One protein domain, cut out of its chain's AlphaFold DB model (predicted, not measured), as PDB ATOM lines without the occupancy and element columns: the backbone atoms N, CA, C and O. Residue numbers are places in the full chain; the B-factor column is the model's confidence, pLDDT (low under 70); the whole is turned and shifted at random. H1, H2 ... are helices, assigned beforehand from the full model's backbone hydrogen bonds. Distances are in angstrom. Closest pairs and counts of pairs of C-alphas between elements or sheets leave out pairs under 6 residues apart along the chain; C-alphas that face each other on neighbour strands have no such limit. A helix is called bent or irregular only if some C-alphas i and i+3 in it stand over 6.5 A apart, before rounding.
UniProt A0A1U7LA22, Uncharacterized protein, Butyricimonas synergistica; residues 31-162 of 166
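Overview. This is residues 31 to 162 of the 166 residues of an uncharacterized protein of Butyricimonas synergistica (UniProt A0A1U7LA22). Three helical hairpins, H7b with H8, H5 with H6, and H2 with H3, are stacked side by side into a slab two helices deep, with H5 and H6 in the middle. In one layer H7, H5 and, one after the other, H1 and H2 run one way; in the second layer H8, H6 and H3 run back, and little H4 sits at the end of H6. The printed part has 132 residues, with eight named helices, H1 to H8 in chain order, and no named strand: all helix. It is compact, with a radius of gyration of the C-alphas of 13.5 A and spans of 39 by 30 by 20 A.

Along the chain. Find C-alpha 125 at (174.202, 148.464, 145.704), where H7 begins, residues 125 to 145. By its hydrogen bonds it was assigned as one helix, but it is bent: C-alphas 134 and 137 are 6.7 A apart, and its arms H7a, 125 to 134, and H7b, 137 to 145, stand at a steep tilt of 49 degrees. H8, 147 to 161, measures 19.3 A and ends at C-alpha 161, (183.832, 146.718, 144.594). H5, 79 to 97, runs 26.3 A, and H6, 101 to 114, 19.8 A. Look back to C-alpha 31 at (178.016, 143.065, 162.053) for H1, 31 to 37; then come H2, 39 to 47, H3, 49 to 63, 20.3 A long, and H4, 68 to 71.

Arrangement. Start at the hub, H5 and H6, which touch four other helices each. They form a hairpin, closest at C-alphas 97 and 104, 5.7 A, at a shallow tilt of 18 degrees, opposite ways. H5, H6 and H8 form a bundle, helices side by side; H6 and H8 are near each other. H5 touches H7a at C-alphas 87 and 131, 3.7 A, at a steep tilt of 46 degrees. On the other hand, H2 touches H5 at C-alphas 39 and 89, 4.7 A, the same way at a shallow tilt of 10 degrees. H3 touches H6 at C-alphas 49 and 103, 5.6 A. H4 only just touches H6, with 3 pairs of C-alphas within 8 A, the closest 68 and 114, 5.0 A. H3 and H8 are apart. Every O i to N i+4 pair is within hydrogen-bond range in H1, H5, H7a and H7b; H2 has 4 of 5, H3 9 of 11, H6 8 of 10, H8 9 of 11, and H4 is too short for such a pair.

Size, cuts and confidence. The two C-alphas farthest apart, of Lys 76 and Glu 148, are 39.2 A apart. The printed part has no cut, and no link is long. The mean pLDDT of the printed part is 96.5, and no printed residue is under 70.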
ATOM      1  N   LYS A  31     177.453 143.690 163.262       94.38
ATOM      2  CA  LYS A  31     178.016 143.065 162.053       94.38
ATOM      3  C   LYS A  31     179.044 143.966 161.367       94.38
ATOM      4  O   LYS A  31     180.054 143.472 160.870       94.38
ATOM      5  N   ALA A  32     178.818 145.279 161.351       95.31
ATOM      6  CA  ALA A  32     179.796 146.253 160.887       95.31
ATOM      7  C   ALA A  32     181.050 146.236 161.772       95.31
ATOM      8  O   ALA A  32     182.158 146.236 161.237       95.31
ATOM      9  N   ASN A  33     180.898 146.129 163.096       94.75
ATOM     10  CA  ASN A  33     182.028 145.992 164.020       94.75
ATOM     11  C   ASN A  33     182.790 144.677 163.823       94.75
ATOM     12  O   ASN A  33     184.022 144.691 163.790       94.75
ATOM     13  N   GLN A  34     182.088 143.562 163.599       95.62
ATOM     14  CA  GLN A  34     182.709 142.285 163.247       95.62
ATOM     15  C   GLN A  34     183.559 142.421 161.978       95.62
ATOM     16  O   GLN A  34     184.733 142.056 161.999       95.62
ATOM     17  N   MET A  35     183.028 143.026 160.908       96.44
ATOM     18  CA  MET A  35     183.806 143.281 159.686       96.44
ATOM     19  C   MET A  35     184.990 144.214 159.934       96.44
ATOM     20  O   MET A  35     186.099 143.940 159.489       96.44
ATOM     21  N   TYR A  36     184.771 145.324 160.641       97.50
ATOM     22  CA  TYR A  36     185.812 146.319 160.882       97.50
ATOM     23  C   TYR A  36     186.956 145.762 161.737       97.50
ATOM     24  O   TYR A  36     188.114 146.136 161.543       97.50
ATOM     25  N   SER A  37     186.660 144.820 162.635       96.75
ATOM     26  CA  SER A  37     187.667 144.159 163.468       96.75
ATOM     27  C   SER A  37     188.737 143.414 162.657       96.75
ATOM     28  O   SER A  37     189.854 143.233 163.142       96.75
ATOM     29  N   THR A  38     188.452 143.046 161.398       98.19
ATOM     30  CA  THR A  38     189.415 142.361 160.523       98.19
ATOM     31  C   THR A  38     190.412 143.307 159.854       98.19
ATOM     32  O   THR A  38     191.330 142.838 159.191       98.19
ATOM     33  N   LEU A  39     190.298 144.629 160.031       98.31
ATOM     34  CA  LEU A  39     191.124 145.620 159.328       98.31
ATOM     35  C   LEU A  39     192.634 145.366 159.465       98.31
ATOM     36  O   LEU A  39     193.367 145.414 158.480       98.31
ATOM     37  N   SER A  40     193.098 145.057 160.679       97.88
ATOM     38  CA  SER A  40     194.526 144.829 160.960       97.88
ATOM     39  C   SER A  40     195.060 143.487 160.438       97.88
ATOM     40  O   SER A  40     196.277 143.297 160.341       97.88
ATOM     41  N   LEU A  41     194.170 142.559 160.061       98.75
ATOM     42  CA  LEU A  41     194.547 141.252 159.528       98.75
ATOM     43  C   LEU A  41     195.348 141.400 158.233       98.75
ATOM     44  O   LEU A  41     196.362 140.731 158.069       98.75
ATOM     45  N   TYR A  42     194.921 142.279 157.327       98.62
ATOM     46  CA  TYR A  42     195.526 142.387 155.996       98.62
ATOM     47  C   TYR A  42     196.967 142.891 156.054       98.62
ATOM     48  O   TYR A  42     197.841 142.337 155.389       98.62
ATOM     49  N   GLU A  43     197.245 143.881 156.906       98.12
ATOM     50  CA  GLU A  43     198.619 144.323 157.162       98.12
ATOM     51  C   GLU A  43     199.446 143.210 157.818       98.12
ATOM     52  O   GLU A  43     200.601 142.994 157.455       98.12
ATOM     53  N   SER A  44     198.851 142.472 158.758       98.56
ATOM     54  CA  SER A  44     199.527 141.364 159.438       98.56
ATOM     55  C   SER A  44     199.899 140.238 158.465       98.56
ATOM     56  O   SER A  44     201.017 139.731 158.532       98.56
ATOM     57  N   ILE A  45     199.011 139.904 157.521       98.75
ATOM     58  CA  ILE A  45     199.276 138.948 156.435       98.75
ATOM     59  C   ILE A  45     200.393 139.463 155.526       98.75
ATOM     60  O   ILE A  45     201.302 138.705 155.215       98.75
ATOM     61  N   ALA A  46     200.366 140.736 155.120       98.19
ATOM     62  CA  ALA A  46     201.437 141.297 154.294       98.19
ATOM     63  C   ALA A  46     202.797 141.276 155.008       98.19
ATOM     64  O   ALA A  46     203.822 141.057 154.371       98.19
ATOM     65  N   ARG A  47     202.820 141.477 156.333       98.06
ATOM     66  CA  ARG A  47     204.051 141.440 157.133       98.06
ATOM     67  C   ARG A  47     204.608 140.024 157.302       98.06
ATOM     68  O   ARG A  47     205.825 139.884 157.391       98.06
ATOM     69  N   GLN A  48     203.746 139.013 157.417       97.62
ATOM     70  CA  GLN A  48     204.119 137.608 157.645       97.62
ATOM     71  C   GLN A  48     203.198 136.667 156.840       97.62
ATOM     72  O   GLN A  48     202.282 136.061 157.413       97.62
ATOM     73  N   PRO A  49     203.387 136.543 155.512       97.25
ATOM     74  CA  PRO A  49     202.498 135.748 154.659       97.25
ATOM     75  C   PRO A  49     202.430 134.264 155.048       97.25
ATOM     76  O   PRO A  49     201.389 133.628 154.895       97.25
ATOM     77  N   GLU A  50     203.511 133.712 155.592       97.38
ATOM     78  CA  GLU A  50     203.617 132.337 156.082       97.38
ATOM     79  C   GLU A  50     202.697 132.038 157.275       97.38
ATOM     80  O   GLU A  50     202.316 130.888 157.474       97.38
ATOM     81  N   MET A  51     202.295 133.071 158.025       97.88
ATOM     82  CA  MET A  51     201.387 132.991 159.175       97.88
ATOM     83  C   MET A  51     199.915 133.217 158.790       97.88
ATOM     84  O   MET A  51     199.048 133.310 159.665       97.88
ATOM     85  N   ALA A  52     199.598 133.366 157.497       98.06
ATOM     86  CA  ALA A  52     198.272 133.798 157.053       98.06
ATOM     87  C   ALA A  52     197.140 132.902 157.575       98.06
ATOM     88  O   ALA A  52     196.097 133.404 157.993       98.06
ATOM     89  N   LYS A  53     197.346 131.582 157.603       98.31
ATOM     90  CA  LYS A  53     196.331 130.626 158.053       98.31
ATOM     91  C   LYS A  53     195.998 130.815 159.533       98.31
ATOM     92  O   LYS A  53     194.824 130.893 159.889       98.31
ATOM     93  N   GLU A  54     197.010 130.903 160.381       98.62
ATOM     94  CA  GLU A  54     196.883 131.100 161.822       98.62
ATOM     95  C   GLU A  54     196.248 132.460 162.129       98.62
ATOM     96  O   GLU A  54     195.347 132.544 162.966       98.62
ATOM     97  N   LEU A  55     196.656 133.513 161.413       98.56
ATOM     98  CA  LEU A  55     196.089 134.856 161.546       98.56
ATOM     99  C   LEU A  55     194.598 134.884 161.168       98.56
ATOM    100  O   LEU A  55     193.779 135.443 161.903       98.56
ATOM    101  N   ILE A  56     194.224 134.240 160.060       98.50
ATOM    102  CA  ILE A  56     192.829 134.115 159.615       98.50
ATOM    103  C   ILE A  56     192.004 133.320 160.633       98.50
ATOM    104  O   ILE A  56     190.901 133.731 160.983       98.50
ATOM    105  N   GLN A  57     192.531 132.210 161.154       98.38
ATOM    106  CA  GLN A  57     191.841 131.393 162.156       98.38
ATOM    107  C   GLN A  57     191.631 132.146 163.475       98.38
ATOM    108  O   GLN A  57     190.539 132.098 164.046       98.38
ATOM    109  N   ALA A  58     192.651 132.862 163.950       98.38
ATOM    110  CA  ALA A  58     192.543 133.692 165.145       98.38
ATOM    111  C   ALA A  58     191.503 134.804 164.952       98.38
ATOM    112  O   ALA A  58     190.661 135.013 165.828       98.38
ATOM    113  N   THR A  59     191.511 135.451 163.783       98.31
ATOM    114  CA  THR A  59     190.536 136.491 163.429       98.31
ATOM    115  C   THR A  59     189.116 135.938 163.415       98.31
ATOM    116  O   THR A  59     188.261 136.481 164.102       98.31
ATOM    117  N   ALA A  60     188.869 134.817 162.730       97.81
ATOM    118  CA  ALA A  60     187.546 134.188 162.681       97.81
ATOM    119  C   ALA A  60     187.010 133.845 164.079       97.81
ATOM    120  O   ALA A  60     185.843 134.087 164.391       97.81
ATOM    121  N   LYS A  61     187.881 133.312 164.945       97.38
ATOM    122  CA  LYS A  61     187.522 132.942 166.315       97.38
ATOM    123  C   LYS A  61     187.141 134.157 167.162       97.38
ATOM    124  O   LYS A  61     186.157 134.089 167.892       97.38
ATOM    125  N   LEU A  62     187.918 135.237 167.092       97.00
ATOM    126  CA  LEU A  62     187.713 136.423 167.932       97.00
ATOM    127  C   LEU A  62     186.615 137.341 167.392       97.00
ATOM    128  O   LEU A  62     185.838 137.869 168.180       97.00
ATOM    129  N   ALA A  63     186.506 137.480 166.072       93.94
ATOM    130  CA  ALA A  63     185.428 138.225 165.430       93.94
ATOM    131  C   ALA A  63     184.084 137.472 165.469       93.94
ATOM    132  O   ALA A  63     183.051 138.041 165.129       93.94
ATOM    133  N   GLN A  64     184.085 136.202 165.891       96.00
ATOM    134  CA  GLN A  64     182.906 135.341 166.023       96.00
ATOM    135  C   GLN A  64     182.158 135.090 164.703       96.00
ATOM    136  O   GLN A  64     180.944 134.891 164.693       96.00
ATOM    137  N   TYR A  65     182.877 135.068 163.579       96.12
ATOM    138  CA  TYR A  65     182.331 134.614 162.304       96.12
ATOM    139  C   TYR A  65     183.427 134.025 161.414       96.12
ATOM    140  O   TYR A  65     184.518 134.576 161.291       96.12
ATOM    141  N   ASP A  66     183.137 132.874 160.800       93.69
ATOM    142  CA  ASP A  66     184.107 132.174 159.951       93.69
ATOM    143  C   ASP A  66     184.053 132.642 158.496       93.69
ATOM    144  O   ASP A  66     185.078 132.736 157.832       93.69
ATOM    145  N   THR A  67     182.866 132.947 157.982       95.75
ATOM    146  CA  THR A  67     182.675 133.488 156.637       95.75
ATOM    147  C   THR A  67     181.639 134.595 156.682       95.75
ATOM    148  O   THR A  67     180.699 134.548 157.470       95.75
ATOM    149  N   ILE A  68     181.753 135.570 155.789       95.69
ATOM    150  CA  ILE A  68     180.813 136.680 155.605       95.69
ATOM    151  C   ILE A  68     179.350 136.217 155.492       95.69
ATOM    152  O   ILE A  68     178.436 136.908 155.935       95.69
ATOM    153  N   THR A  69     179.112 135.009 154.968       93.50
ATOM    154  CA  THR A  69     177.782 134.389 154.901       93.50
ATOM    155  C   THR A  69     177.163 134.128 156.277       93.50
ATOM    156  O   THR A  69     175.943 134.224 156.405       93.50
ATOM    157  N   ALA A  70     177.969 133.884 157.314       93.88
ATOM    158  CA  ALA A  70     177.505 133.670 158.685       93.88
ATOM    159  C   ALA A  70     176.860 134.922 159.302       93.88
ATOM    160  O   ALA A  70     176.042 134.802 160.208       93.88
ATOM    161  N   ILE A  71     177.183 136.111 158.785       90.69
ATOM    162  CA  ILE A  71     176.609 137.382 159.243       90.69
ATOM    163  C   ILE A  71     175.601 137.963 158.244       90.69
ATOM    164  O   ILE A  71     175.152 139.099 158.390       90.69
ATOM    165  N   THR A  72     175.166 137.194 157.245       90.75
ATOM    166  CA  THR A  72     174.054 137.595 156.366       90.75
ATOM    167  C   THR A  72     172.710 137.593 157.117       90.75
ATOM    168  O   THR A  72     172.604 137.014 158.199       90.75
ATOM    169  N   PRO A  73     171.663 138.272 156.613       92.62
ATOM    170  CA  PRO A  73     171.667 139.227 155.502       92.62
ATOM    171  C   PRO A  73     172.374 140.535 155.879       92.62
ATOM    172  O   PRO A  73     172.266 141.002 157.016       92.62
ATOM    173  N   LEU A  74     173.092 141.116 154.914       91.81
ATOM    174  CA  LEU A  74     173.779 142.403 155.075       91.81
ATOM    175  C   LEU A  74     172.896 143.603 154.696       91.81
ATOM    176  O   LEU A  74     173.124 144.699 155.198       91.81
ATOM    177  N   ASP A  75     171.871 143.383 153.874       88.00
ATOM    178  CA  ASP A  75     171.048 144.375 153.167       88.00
ATOM    179  C   ASP A  75     169.760 144.797 153.895       88.00
ATOM    180  O   ASP A  75     168.941 145.521 153.336       88.00
ATOM    181  N   LYS A  76     169.547 144.350 155.139       82.75
ATOM    182  CA  LYS A  76     168.329 144.681 155.902       82.75
ATOM    183  C   LYS A  76     168.417 145.995 156.680       82.75
ATOM    184  O   LYS A  76     167.493 146.795 156.642       82.75
ATOM    185  N   GLU A  77     169.512 146.189 157.406       85.75
ATOM    186  CA  GLU A  77     169.718 147.290 158.354       85.75
ATOM    187  C   GLU A  77     171.190 147.699 158.332       85.75
ATOM    188  O   GLU A  77     172.039 146.902 157.928       85.75
ATOM    189  N   ALA A  78     171.491 148.935 158.742       90.62
ATOM    190  CA  ALA A  78     172.859 149.444 158.886       90.62
ATOM    191  C   ALA A  78     173.775 149.243 157.656       90.62
ATOM    192  O   ALA A  78     174.997 149.181 157.768       90.62
ATOM    193  N   GLU A  79     173.202 149.186 156.447       95.75
ATOM    194  CA  GLU A  79     173.945 149.003 155.189       95.75
ATOM    195  C   GLU A  79     175.065 150.036 154.999       95.75
ATOM    196  O   GLU A  79     176.093 149.740 154.393       95.75
ATOM    197  N   VAL A  80     174.856 151.252 155.514       96.19
ATOM    198  CA  VAL A  80     175.848 152.332 155.496       96.19
ATOM    199  C   VAL A  80     177.056 151.952 156.347       96.19
ATOM    200  O   VAL A  80     178.169 151.951 155.837       96.19
ATOM    201  N   GLU A  81     176.841 151.574 157.608       96.06
ATOM    202  CA  GLU A  81     177.914 151.179 158.527       96.06
ATOM    203  C   GLU A  81     178.650 149.937 158.027       96.06
ATOM    204  O   GLU A  81     179.879 149.929 157.981       96.06
ATOM    205  N   ARG A  82     177.915 148.924 157.554       96.62
ATOM    206  CA  ARG A  82     178.493 147.693 156.991       96.62
ATOM    207  C   ARG A  82     179.306 147.977 155.732       96.62
ATOM    208  O   ARG A  82     180.424 147.486 155.600       96.62
ATOM    209  N   GLY A  83     178.787 148.807 154.825       97.88
ATOM    210  CA  GLY A  83     179.511 149.246 153.631       97.88
ATOM    211  C   GLY A  83     180.755 150.070 153.967       97.88
ATOM    212  O   GLY A  83     181.800 149.874 153.353       97.88
ATOM    213  N   THR A  84     180.680 150.944 154.970       98.25
ATOM    214  CA  THR A  84     181.826 151.719 155.462       98.25
ATOM    215  C   THR A  84     182.892 150.825 156.090       98.25
ATOM    216  O   THR A  84     184.062 150.945 155.727       98.25
ATOM    217  N   ALA A  85     182.515 149.914 156.991       98.31
ATOM    218  CA  ALA A  85     183.426 148.958 157.616       98.31
ATOM    219  C   ALA A  85     184.136 148.108 156.558       98.31
ATOM    220  O   ALA A  85     185.366 148.058 156.513       98.31
ATOM    221  N   ARG A  86     183.357 147.535 155.633       98.31
ATOM    222  CA  ARG A  86     183.868 146.770 154.498       98.31
ATOM    223  C   ARG A  86     184.834 147.583 153.638       98.31
ATOM    224  O   ARG A  86     185.908 147.091 153.313       98.31
ATOM    225  N   GLY A  87     184.485 148.822 153.291       98.69
ATOM    226  CA  GLY A  87     185.339 149.709 152.498       98.69
ATOM    227  C   GLY A  87     186.671 150.030 153.173       98.69
ATOM    228  O   GLY A  87     187.707 149.961 152.521       98.69
ATOM    229  N   LYS A  88     186.673 150.290 154.487       98.75
ATOM    230  CA  LYS A  88     187.910 150.506 155.258       98.75
ATOM    231  C   LYS A  88     188.799 149.260 155.280       98.75
ATOM    232  O   LYS A  88     190.012 149.369 155.129       98.75
ATOM    233  N   CYS A  89     188.212 148.075 155.411       98.81
ATOM    234  CA  CYS A  89     188.964 146.826 155.321       98.81
ATOM    235  C   CYS A  89     189.516 146.590 153.903       98.81
ATOM    236  O   CYS A  89     190.677 146.223 153.758       98.81
ATOM    237  N   LEU A  90     188.744 146.884 152.851       98.81
ATOM    238  CA  LEU A  90     189.231 146.811 151.465       98.81
ATOM    239  C   LEU A  90     190.339 147.838 151.179       98.81
ATOM    240  O   LEU A  90     191.280 147.517 150.459       98.81
ATOM    241  N   SER A  91     190.276 149.032 151.780       98.75
ATOM    242  CA  SER A  91     191.372 150.013 151.771       98.75
ATOM    243  C   SER A  91     192.666 149.398 152.321       98.75
ATOM    244  O   SER A  91     193.720 149.468 151.683       98.75
ATOM    245  N   ALA A  92     192.574 148.698 153.459       98.75
ATOM    246  CA  ALA A  92     193.701 147.977 154.042       98.75
ATOM    247  C   ALA A  92     194.209 146.841 153.134       98.75
ATOM    248  O   ALA A  92     195.420 146.653 153.044       98.75
ATOM    249  N   CYS A  93     193.329 146.142 152.403       98.75
ATOM    250  CA  CYS A  93     193.745 145.153 151.402       98.75
ATOM    251  C   CYS A  93     194.598 145.775 150.290       98.75
ATOM    252  O   CYS A  93     195.673 145.253 150.009       98.75
ATOM    253  N   PHE A  94     194.171 146.893 149.686       98.56
ATOM    254  CA  PHE A  94     194.975 147.582 148.661       98.56
ATOM    255  C   PHE A  94     196.356 147.960 149.204       98.56
ATOM    256  O   PHE A  94     197.378 147.657 148.587       98.56
ATOM    257  N   SER A  95     196.377 148.534 150.409       98.25
ATOM    258  CA  SER A  95     197.604 148.944 151.095       98.25
ATOM    259  C   SER A  95     198.528 147.761 151.409       98.25
ATOM    260  O   SER A  95     199.749 147.885 151.328       98.25
ATOM    261  N   ALA A  96     197.962 146.606 151.763       98.38
ATOM    262  CA  ALA A  96     198.691 145.372 152.030       98.38
ATOM    263  C   ALA A  96     199.271 144.762 150.742       98.38
ATOM    264  O   ALA A  96     200.457 144.438 150.705       98.38
ATOM    265  N   ILE A  97     198.478 144.694 149.668       98.38
ATOM    266  CA  ILE A  97     198.914 144.169 148.364       98.38
ATOM    267  C   ILE A  97     200.044 145.034 147.784       98.38
ATOM    268  O   ILE A  97     201.058 144.493 147.363       98.38
ATOM    269  N   ALA A  98     199.937 146.369 147.835       97.38
ATOM    270  CA  ALA A  98     201.021 147.266 147.403       97.38
ATOM    271  C   ALA A  98     202.261 147.247 148.308       97.38
ATOM    272  O   ALA A  98     203.270 147.858 147.965       97.38
ATOM    273  N   ARG A  99     202.214 146.636 149.495       95.62
ATOM    274  CA  ARG A  99     203.417 146.445 150.320       95.62
ATOM    275  C   ARG A  99     204.068 145.096 150.061       95.62
ATOM    276  O   ARG A  99     205.290 145.033 150.053       95.62
ATOM    277  N   GLN A 100     203.260 144.064 149.840       96.62
ATOM    278  CA  GLN A 100     203.722 142.696 149.642       96.62
ATOM    279  C   GLN A 100     202.882 141.994 148.560       96.62
ATOM    280  O   GLN A 100     201.934 141.273 148.890       96.62
ATOM    281  N   PRO A 101     203.201 142.177 147.267       94.12
ATOM    282  CA  PRO A 101     202.460 141.548 146.172       94.12
ATOM    283  C   PRO A 101     202.426 140.015 146.250       94.12
ATOM    284  O   PRO A 101     201.433 139.399 145.881       94.12
ATOM    285  N   GLU A 102     203.466 139.380 146.797       93.81
ATOM    286  CA  GLU A 102     203.538 137.926 146.996       93.81
ATOM    287  C   GLU A 102     202.502 137.414 148.010       93.81
ATOM    288  O   GLU A 102     202.170 136.231 148.011       93.81
ATOM    289  N   ALA A 103     201.959 138.293 148.859       97.12
ATOM    290  CA  ALA A 103     200.893 137.964 149.801       97.12
ATOM    291  C   ALA A 103     199.487 138.059 149.180       97.12
ATOM    292  O   ALA A 103     198.502 137.838 149.889       97.12
ATOM    293  N   TYR A 104     199.371 138.394 147.888       97.75
ATOM    294  CA  TYR A 104     198.097 138.656 147.214       97.75
ATOM    295  C   TYR A 104     197.069 137.540 147.420       97.75
ATOM    296  O   TYR A 104     195.958 137.820 147.865       97.75
ATOM    297  N   ASP A 105     197.444 136.282 147.184       98.38
ATOM    298  CA  ASP A 105     196.513 135.154 147.302       98.38
ATOM    299  C   ASP A 105     195.987 134.989 148.735       98.38
ATOM    300  O   ASP A 105     194.793 134.764 148.943       98.38
ATOM    301  N   ASN A 106     196.844 135.193 149.739       98.69
ATOM    302  CA  ASN A 106     196.448 135.153 151.148       98.69
ATOM    303  C   ASN A 106     195.521 136.321 151.518       98.69
ATOM    304  O   ASN A 106     194.559 136.139 152.267       98.69
ATOM    305  N   ILE A 107     195.784 137.517 150.983       98.75
ATOM    306  CA  ILE A 107     194.945 138.704 151.198       98.75
ATOM    307  C   ILE A 107     193.577 138.517 150.537       98.75
ATOM    308  O   ILE A 107     192.555 138.794 151.165       98.75
ATOM    309  N   VAL A 108     193.535 138.010 149.301       98.62
ATOM    310  CA  VAL A 108     192.287 137.697 148.592       98.62
ATOM    311  C   VAL A 108     191.500 136.640 149.351       98.62
ATOM    312  O   VAL A 108     190.312 136.847 149.587       98.62
ATOM    313  N   TRP A 109     192.149 135.568 149.803       98.50
ATOM    314  CA  TRP A 109     191.497 134.525 150.591       98.50
ATOM    315  C   TRP A 109     190.862 135.086 151.873       98.50
ATOM    316  O   TRP A 109     189.687 134.834 152.152       98.50
ATOM    317  N   ALA A 110     191.593 135.915 152.624       98.69
ATOM    318  CA  ALA A 110     191.060 136.585 153.808       98.69
ATOM    319  C   ALA A 110     189.912 137.556 153.472       98.69
ATOM    320  O   ALA A 110     188.918 137.622 154.198       98.69
ATOM    321  N   ALA A 111     190.019 138.317 152.381       98.75
ATOM    322  CA  ALA A 111     188.993 139.266 151.958       98.75
ATOM    323  C   ALA A 111     187.708 138.557 151.499       98.75
ATOM    324  O   ALA A 111     186.617 138.963 151.891       98.75
ATOM    325  N   GLU A 112     187.802 137.465 150.737       98.50
ATOM    326  CA  GLU A 112     186.645 136.637 150.371       98.50
ATOM    327  C   GLU A 112     185.947 136.084 151.607       98.50
ATOM    328  O   GLU A 112     184.722 136.152 151.721       98.50
ATOM    329  N   LYS A 113     186.744 135.580 152.552       98.12
ATOM    330  CA  LYS A 113     186.248 134.994 153.788       98.12
ATOM    331  C   LYS A 113     185.519 136.024 154.646       98.12
ATOM    332  O   LYS A 113     184.396 135.761 155.060       98.12
ATOM    333  N   PHE A 114     186.108 137.195 154.885       98.56
ATOM    334  CA  PHE A 114     185.602 138.142 155.885       98.56
ATOM    335  C   PHE A 114     184.796 139.322 155.340       98.56
ATOM    336  O   PHE A 114     183.973 139.859 156.078       98.56
ATOM    337  N   LEU A 115     185.015 139.726 154.087       98.31
ATOM    338  CA  LEU A 115     184.384 140.901 153.463       98.31
ATOM    339  C   LEU A 115     183.449 140.514 152.320       98.31
ATOM    340  O   LEU A 115     182.520 141.261 151.998       98.31
ATOM    341  N   GLY A 116     183.701 139.357 151.707       97.69
ATOM    342  CA  GLY A 116     182.890 138.816 150.636       97.69
ATOM    343  C   GLY A 116     183.038 139.526 149.295       97.69
ATOM    344  O   GLY A 116     183.459 140.678 149.230       97.69
ATOM    345  N   THR A 117     182.674 138.845 148.211       97.88
ATOM    346  CA  THR A 117     182.696 139.397 146.845       97.88
ATOM    347  C   THR A 117     181.378 140.093 146.501       97.88
ATOM    348  O   THR A 117     180.417 140.078 147.277       97.88
ATOM    349  N   THR A 118     181.313 140.693 145.314       97.06
ATOM    350  CA  THR A 118     180.067 141.241 144.756       97.06
ATOM    351  C   THR A 118     178.991 140.190 144.473       97.06
ATOM    352  O   THR A 118     177.829 140.547 144.312       97.06
ATOM    353  N   GLU A 119     179.340 138.901 144.456       95.12
ATOM    354  CA  GLU A 119     178.422 137.796 144.136       95.12
ATOM    355  C   GLU A 119     177.548 137.361 145.322       95.12
ATOM    356  O   GLU A 119     176.630 136.552 145.176       95.12
ATOM    357  N   ILE A 120     177.808 137.886 146.522       93.62
ATOM    358  CA  ILE A 120     176.991 137.573 147.693       93.62
ATOM    359  C   ILE A 120     175.591 138.144 147.503       93.62
ATOM    360  O   ILE A 120     175.418 139.341 147.307       93.62
ATOM    361  N   LYS A 121     174.569 137.297 147.661       93.81
ATOM    362  CA  LYS A 121     173.161 137.667 147.446       93.81
ATOM    363  C   LYS A 121     172.716 138.917 148.216       93.81
ATOM    364  O   LYS A 121     171.938 139.697 147.685       93.81
ATOM    365  N   SER A 122     173.179 139.097 149.454       92.44
ATOM    366  CA  SER A 122     172.850 140.275 150.273       92.44
ATOM    367  C   SER A 122     173.833 141.442 150.099       92.44
ATOM    368  O   SER A 122     173.867 142.334 150.941       92.44
ATOM    369  N   MET A 123     174.697 141.423 149.080       96.44
ATOM    370  CA  MET A 123     175.592 142.532 148.750       96.44
ATOM    371  C   MET A 123     174.811 143.577 147.950       96.44
ATOM    372  O   MET A 123     174.743 143.526 146.724       96.44
ATOM    373  N   SER A 124     174.164 144.505 148.653       96.31
ATOM    374  CA  SER A 124     173.340 145.535 148.020       96.31
ATOM    375  C   SER A 124     174.183 146.606 147.319       96.31
ATOM    376  O   SER A 124     175.330 146.879 147.686       96.31
ATOM    377  N   GLU A 125     173.574 147.311 146.363       96.81
ATOM    378  CA  GLU A 125     174.202 148.464 145.704       96.81
ATOM    379  C   GLU A 125     174.606 149.553 146.709       96.81
ATOM    380  O   GLU A 125     175.617 150.237 146.541       96.81
ATOM    381  N   LYS A 126     173.853 149.697 147.805       97.88
ATOM    382  CA  LYS A 126     174.165 150.660 148.862       97.88
ATOM    383  C   LYS A 126     175.438 150.268 149.610       97.88
ATOM    384  O   LYS A 126     176.307 151.121 149.789       97.88
ATOM    385  N   ILE A 127     175.595 148.995 149.975       98.00
ATOM    386  CA  ILE A 127     176.824 148.485 150.601       98.00
ATOM    387  C   ILE A 127     178.017 148.673 149.661       98.00
ATOM    388  O   ILE A 127     179.069 149.148 150.097       98.00
ATOM    389  N   LEU A 128     177.860 148.359 148.371       98.19
ATOM    390  CA  LEU A 128     178.917 148.539 147.372       98.19
ATOM    391  C   LEU A 128     179.303 150.013 147.206       98.19
ATOM    392  O   LEU A 128     180.490 150.337 147.193       98.19
ATOM    393  N   LYS A 129     178.324 150.924 147.162       98.19
ATOM    394  CA  LYS A 129     178.559 152.372 147.087       98.19
ATOM    395  C   LYS A 129     179.418 152.877 148.247       98.19
ATOM    396  O   LYS A 129     180.385 153.597 148.007       98.19
ATOM    397  N   TYR A 130     179.090 152.497 149.481       98.44
ATOM    398  CA  TYR A 130     179.881 152.891 150.651       98.44
ATOM    399  C   TYR A 130     181.230 152.166 150.709       98.44
ATOM    400  O   TYR A 130     182.232 152.792 151.045       98.44
ATOM    401  N   SER A 131     181.293 150.901 150.284       98.62
ATOM    402  CA  SER A 131     182.562 150.171 150.174       98.62
ATOM    403  C   SER A 131     183.537 150.894 149.244       98.62
ATOM    404  O   SER A 131     184.687 151.101 149.610       98.62
ATOM    405  N   ARG A 132     183.065 151.339 148.069       98.44
ATOM    406  CA  ARG A 132     183.860 152.105 147.096       98.44
ATOM    407  C   ARG A 132     184.370 153.417 147.680       98.44
ATOM    408  O   ARG A 132     185.555 153.708 147.575       98.44
ATOM    409  N   LEU A 133     183.484 154.179 148.327       98.19
ATOM    410  CA  LEU A 133     183.834 155.470 148.920       98.19
ATOM    411  C   LEU A 133     184.963 155.341 149.952       98.19
ATOM    412  O   LEU A 133     185.898 156.134 149.933       98.19
ATOM    413  N   TYR A 134     184.886 154.336 150.827       98.38
ATOM    414  CA  TYR A 134     185.858 154.152 151.908       98.38
ATOM    415  C   TYR A 134     187.097 153.338 151.503       98.38
ATOM    416  O   TYR A 134     188.103 153.395 152.203       98.38
ATOM    417  N   ALA A 135     187.063 152.627 150.372       98.38
ATOM    418  CA  ALA A 135     188.243 151.978 149.798       98.38
ATOM    419  C   ALA A 135     189.157 152.954 149.028       98.38
ATOM    420  O   ALA A 135     190.332 152.653 148.822       98.38
ATOM    421  N   LEU A 136     188.632 154.115 148.612       96.56
ATOM    422  CA  LEU A 136     189.317 155.078 147.741       96.56
ATOM    423  C   LEU A 136     190.671 155.553 148.291       96.56
ATOM    424  O   LEU A 136     191.625 155.712 147.527       96.56
ATOM    425  N   GLU A 137     190.761 155.757 149.606       94.00
ATOM    426  CA  GLU A 137     192.008 156.137 150.278       94.00
ATOM    427  C   GLU A 137     193.111 155.112 149.981       94.00
ATOM    428  O   GLU A 137     194.158 155.459 149.437       94.00
ATOM    429  N   GLY A 138     192.827 153.831 150.224       95.44
ATOM    430  CA  GLY A 138     193.765 152.742 149.994       95.44
ATOM    431  C   GLY A 138     194.119 152.578 148.525       95.44
ATOM    432  O   GLY A 138     195.289 152.376 148.217       95.44
ATOM    433  N   VAL A 139     193.157 152.714 147.606       95.25
ATOM    434  CA  VAL A 139     193.419 152.619 146.157       95.25
ATOM    435  C   VAL A 139     194.415 153.687 145.710       95.25
ATOM    436  O   VAL A 139     195.421 153.371 145.077       95.25
ATOM    437  N   THR A 140     194.152 154.950 146.046       95.44
ATOM    438  CA  THR A 140     194.957 156.078 145.558       95.44
ATOM    439  C   THR A 140     196.365 156.088 146.151       95.44
ATOM    440  O   THR A 140     197.332 156.250 145.406       95.44
ATOM    441  N   GLU A 141     196.507 155.832 147.456       95.69
ATOM    442  CA  GLU A 141     197.820 155.708 148.102       95.69
ATOM    443  C   GLU A 141     198.617 154.527 147.527       95.69
ATOM    444  O   GLU A 141     199.813 154.637 147.247       95.69
ATOM    445  N   SER A 142     197.954 153.389 147.330       96.69
ATOM    446  CA  SER A 142     198.618 152.162 146.894       96.69
ATOM    447  C   SER A 142     199.043 152.223 145.431       96.69
ATOM    448  O   SER A 142     200.133 151.759 145.110       96.69
ATOM    449  N   LEU A 143     198.241 152.841 144.556       94.88
ATOM    450  CA  LEU A 143     198.622 153.090 143.163       94.88
ATOM    451  C   LEU A 143     199.794 154.060 143.052       94.88
ATOM    452  O   LEU A 143     200.673 153.864 142.220       94.88
ATOM    453  N   ALA A 144     199.833 155.094 143.898       95.25
ATOM    454  CA  ALA A 144     200.973 156.002 143.944       95.25
ATOM    455  C   ALA A 144     202.257 155.289 144.409       95.25
ATOM    456  O   ALA A 144     203.352 155.665 143.997       95.25
ATOM    457  N   ARG A 145     202.127 154.261 145.260       94.06
ATOM    458  CA  ARG A 145     203.245 153.451 145.765       94.06
ATOM    459  C   ARG A 145     203.728 152.396 144.764       94.06
ATOM    460  O   ARG A 145     204.934 152.200 144.664       94.06
ATOM    461  N   GLN A 146     202.813 151.708 144.083       94.56
ATOM    462  CA  GLN A 146     203.113 150.667 143.094       94.56
ATOM    463  C   GLN A 146     202.205 150.827 141.859       94.56
ATOM    464  O   GLN A 146     201.168 150.167 141.756       94.56
ATOM    465  N   PRO A 147     202.540 151.715 140.911       92.94
ATOM    466  CA  PRO A 147     201.725 151.916 139.712       92.94
ATOM    467  C   PRO A 147     201.732 150.706 138.761       92.94
ATOM    468  O   PRO A 147     200.785 150.519 137.996       92.94
ATOM    469  N   GLU A 148     202.760 149.857 138.810       94.19
ATOM    470  CA  GLU A 148     202.931 148.699 137.922       94.19
ATOM    471  C   GLU A 148     201.902 147.589 138.177       94.19
ATOM    472  O   GLU A 148     201.648 146.771 137.294       94.19
ATOM    473  N   ILE A 149     201.274 147.569 139.358       91.88
ATOM    474  CA  ILE A 149     200.270 146.563 139.739       91.88
ATOM    475  C   ILE A 149     198.826 147.010 139.454       91.88
ATOM    476  O   ILE A 149     197.882 146.425 139.985       91.88
ATOM    477  N   MET A 150     198.628 148.016 138.592       94.31
ATOM    478  CA  MET A 150     197.302 148.521 138.194       94.31
ATOM    479  C   MET A 150     196.343 147.398 137.763       94.31
ATOM    480  O   MET A 150     195.179 147.397 138.148       94.31
ATOM    481  N   ASP A 151     196.823 146.411 137.005       95.56
ATOM    482  CA  ASP A 151     196.017 145.272 136.536       95.56
ATOM    483  C   ASP A 151     195.524 144.384 137.689       95.56
ATOM    484  O   ASP A 151     194.393 143.885 137.669       95.56
ATOM    485  N   VAL A 152     196.361 144.217 138.715       95.69
ATOM    486  CA  VAL A 152     196.033 143.463 139.929       95.69
ATOM    487  C   VAL A 152     194.970 144.213 140.727       95.69
ATOM    488  O   VAL A 152     193.984 143.619 141.164       95.69
ATOM    489  N   PHE A 153     195.121 145.529 140.875       96.69
ATOM    490  CA  PHE A 153     194.146 146.360 141.577       96.69
ATOM    491  C   PHE A 153     192.821 146.492 140.843       96.69
ATOM    492  O   PHE A 153     191.780 146.462 141.494       96.69
ATOM    493  N   ASP A 154     192.838 146.568 139.518       97.06
ATOM    494  CA  ASP A 154     191.632 146.546 138.697       97.06
ATOM    495  C   ASP A 154     190.864 145.232 138.876       97.06
ATOM    496  O   ASP A 154     189.668 145.246 139.173       97.06
ATOM    497  N   SER A 155     191.567 144.098 138.846       97.25
ATOM    498  CA  SER A 155     190.974 142.777 139.091       97.25
ATOM    499  C   SER A 155     190.395 142.654 140.506       97.25
ATOM    500  O   SER A 155     189.268 142.182 140.690       97.25
ATOM    501  N   PHE A 156     191.134 143.116 141.519       98.06
ATOM    502  CA  PHE A 156     190.675 143.133 142.908       98.06
ATOM    503  C   PHE A 156     189.450 144.049 143.081       98.06
ATOM    504  O   PHE A 156     188.451 143.660 143.689       98.06
ATOM    505  N   SER A 157     189.483 145.246 142.493       98.00
ATOM    506  CA  SER A 157     188.383 146.211 142.534       98.00
ATOM    507  C   SER A 157     187.133 145.672 141.835       98.00
ATOM    508  O   SER A 157     186.043 145.721 142.404       98.00
ATOM    509  N   MET A 158     187.259 145.048 140.665       97.94
ATOM    510  CA  MET A 158     186.129 144.396 139.997       97.94
ATOM    511  C   MET A 158     185.495 143.315 140.879       97.94
ATOM    512  O   MET A 158     184.276 143.295 141.058       97.94
ATOM    513  N   LYS A 159     186.319 142.464 141.501       98.38
ATOM    514  CA  LYS A 159     185.865 141.348 142.344       98.38
ATOM    515  C   LYS A 159     185.156 141.788 143.629       98.38
ATOM    516  O   LYS A 159     184.167 141.174 144.034       98.38
ATOM    517  N   PHE A 160     185.660 142.825 144.297       98.50
ATOM    518  CA  PHE A 160     185.171 143.234 145.619       98.50
ATOM    519  C   PHE A 160     184.319 144.512 145.598       98.50
ATOM    520  O   PHE A 160     183.436 144.676 146.436       98.50
ATOM    521  N   LEU A 161     184.536 145.430 144.666       97.88
ATOM    522  CA  LEU A 161     183.832 146.718 144.594       97.88
ATOM    523  C   LEU A 161     182.832 146.802 143.433       97.88
ATOM    524  O   LEU A 161     181.996 147.714 143.412       97.88
ATOM    525  N   GLY A 162     182.896 145.857 142.491       96.88
ATOM    526  CA  GLY A 162     182.011 145.793 141.325       96.88
ATOM    527  C   GLY A 162     182.305 146.860 140.277       96.88
ATOM    528  O   GLY A 162     181.467 147.127 139.423       96.88
TER     529      GLY A 162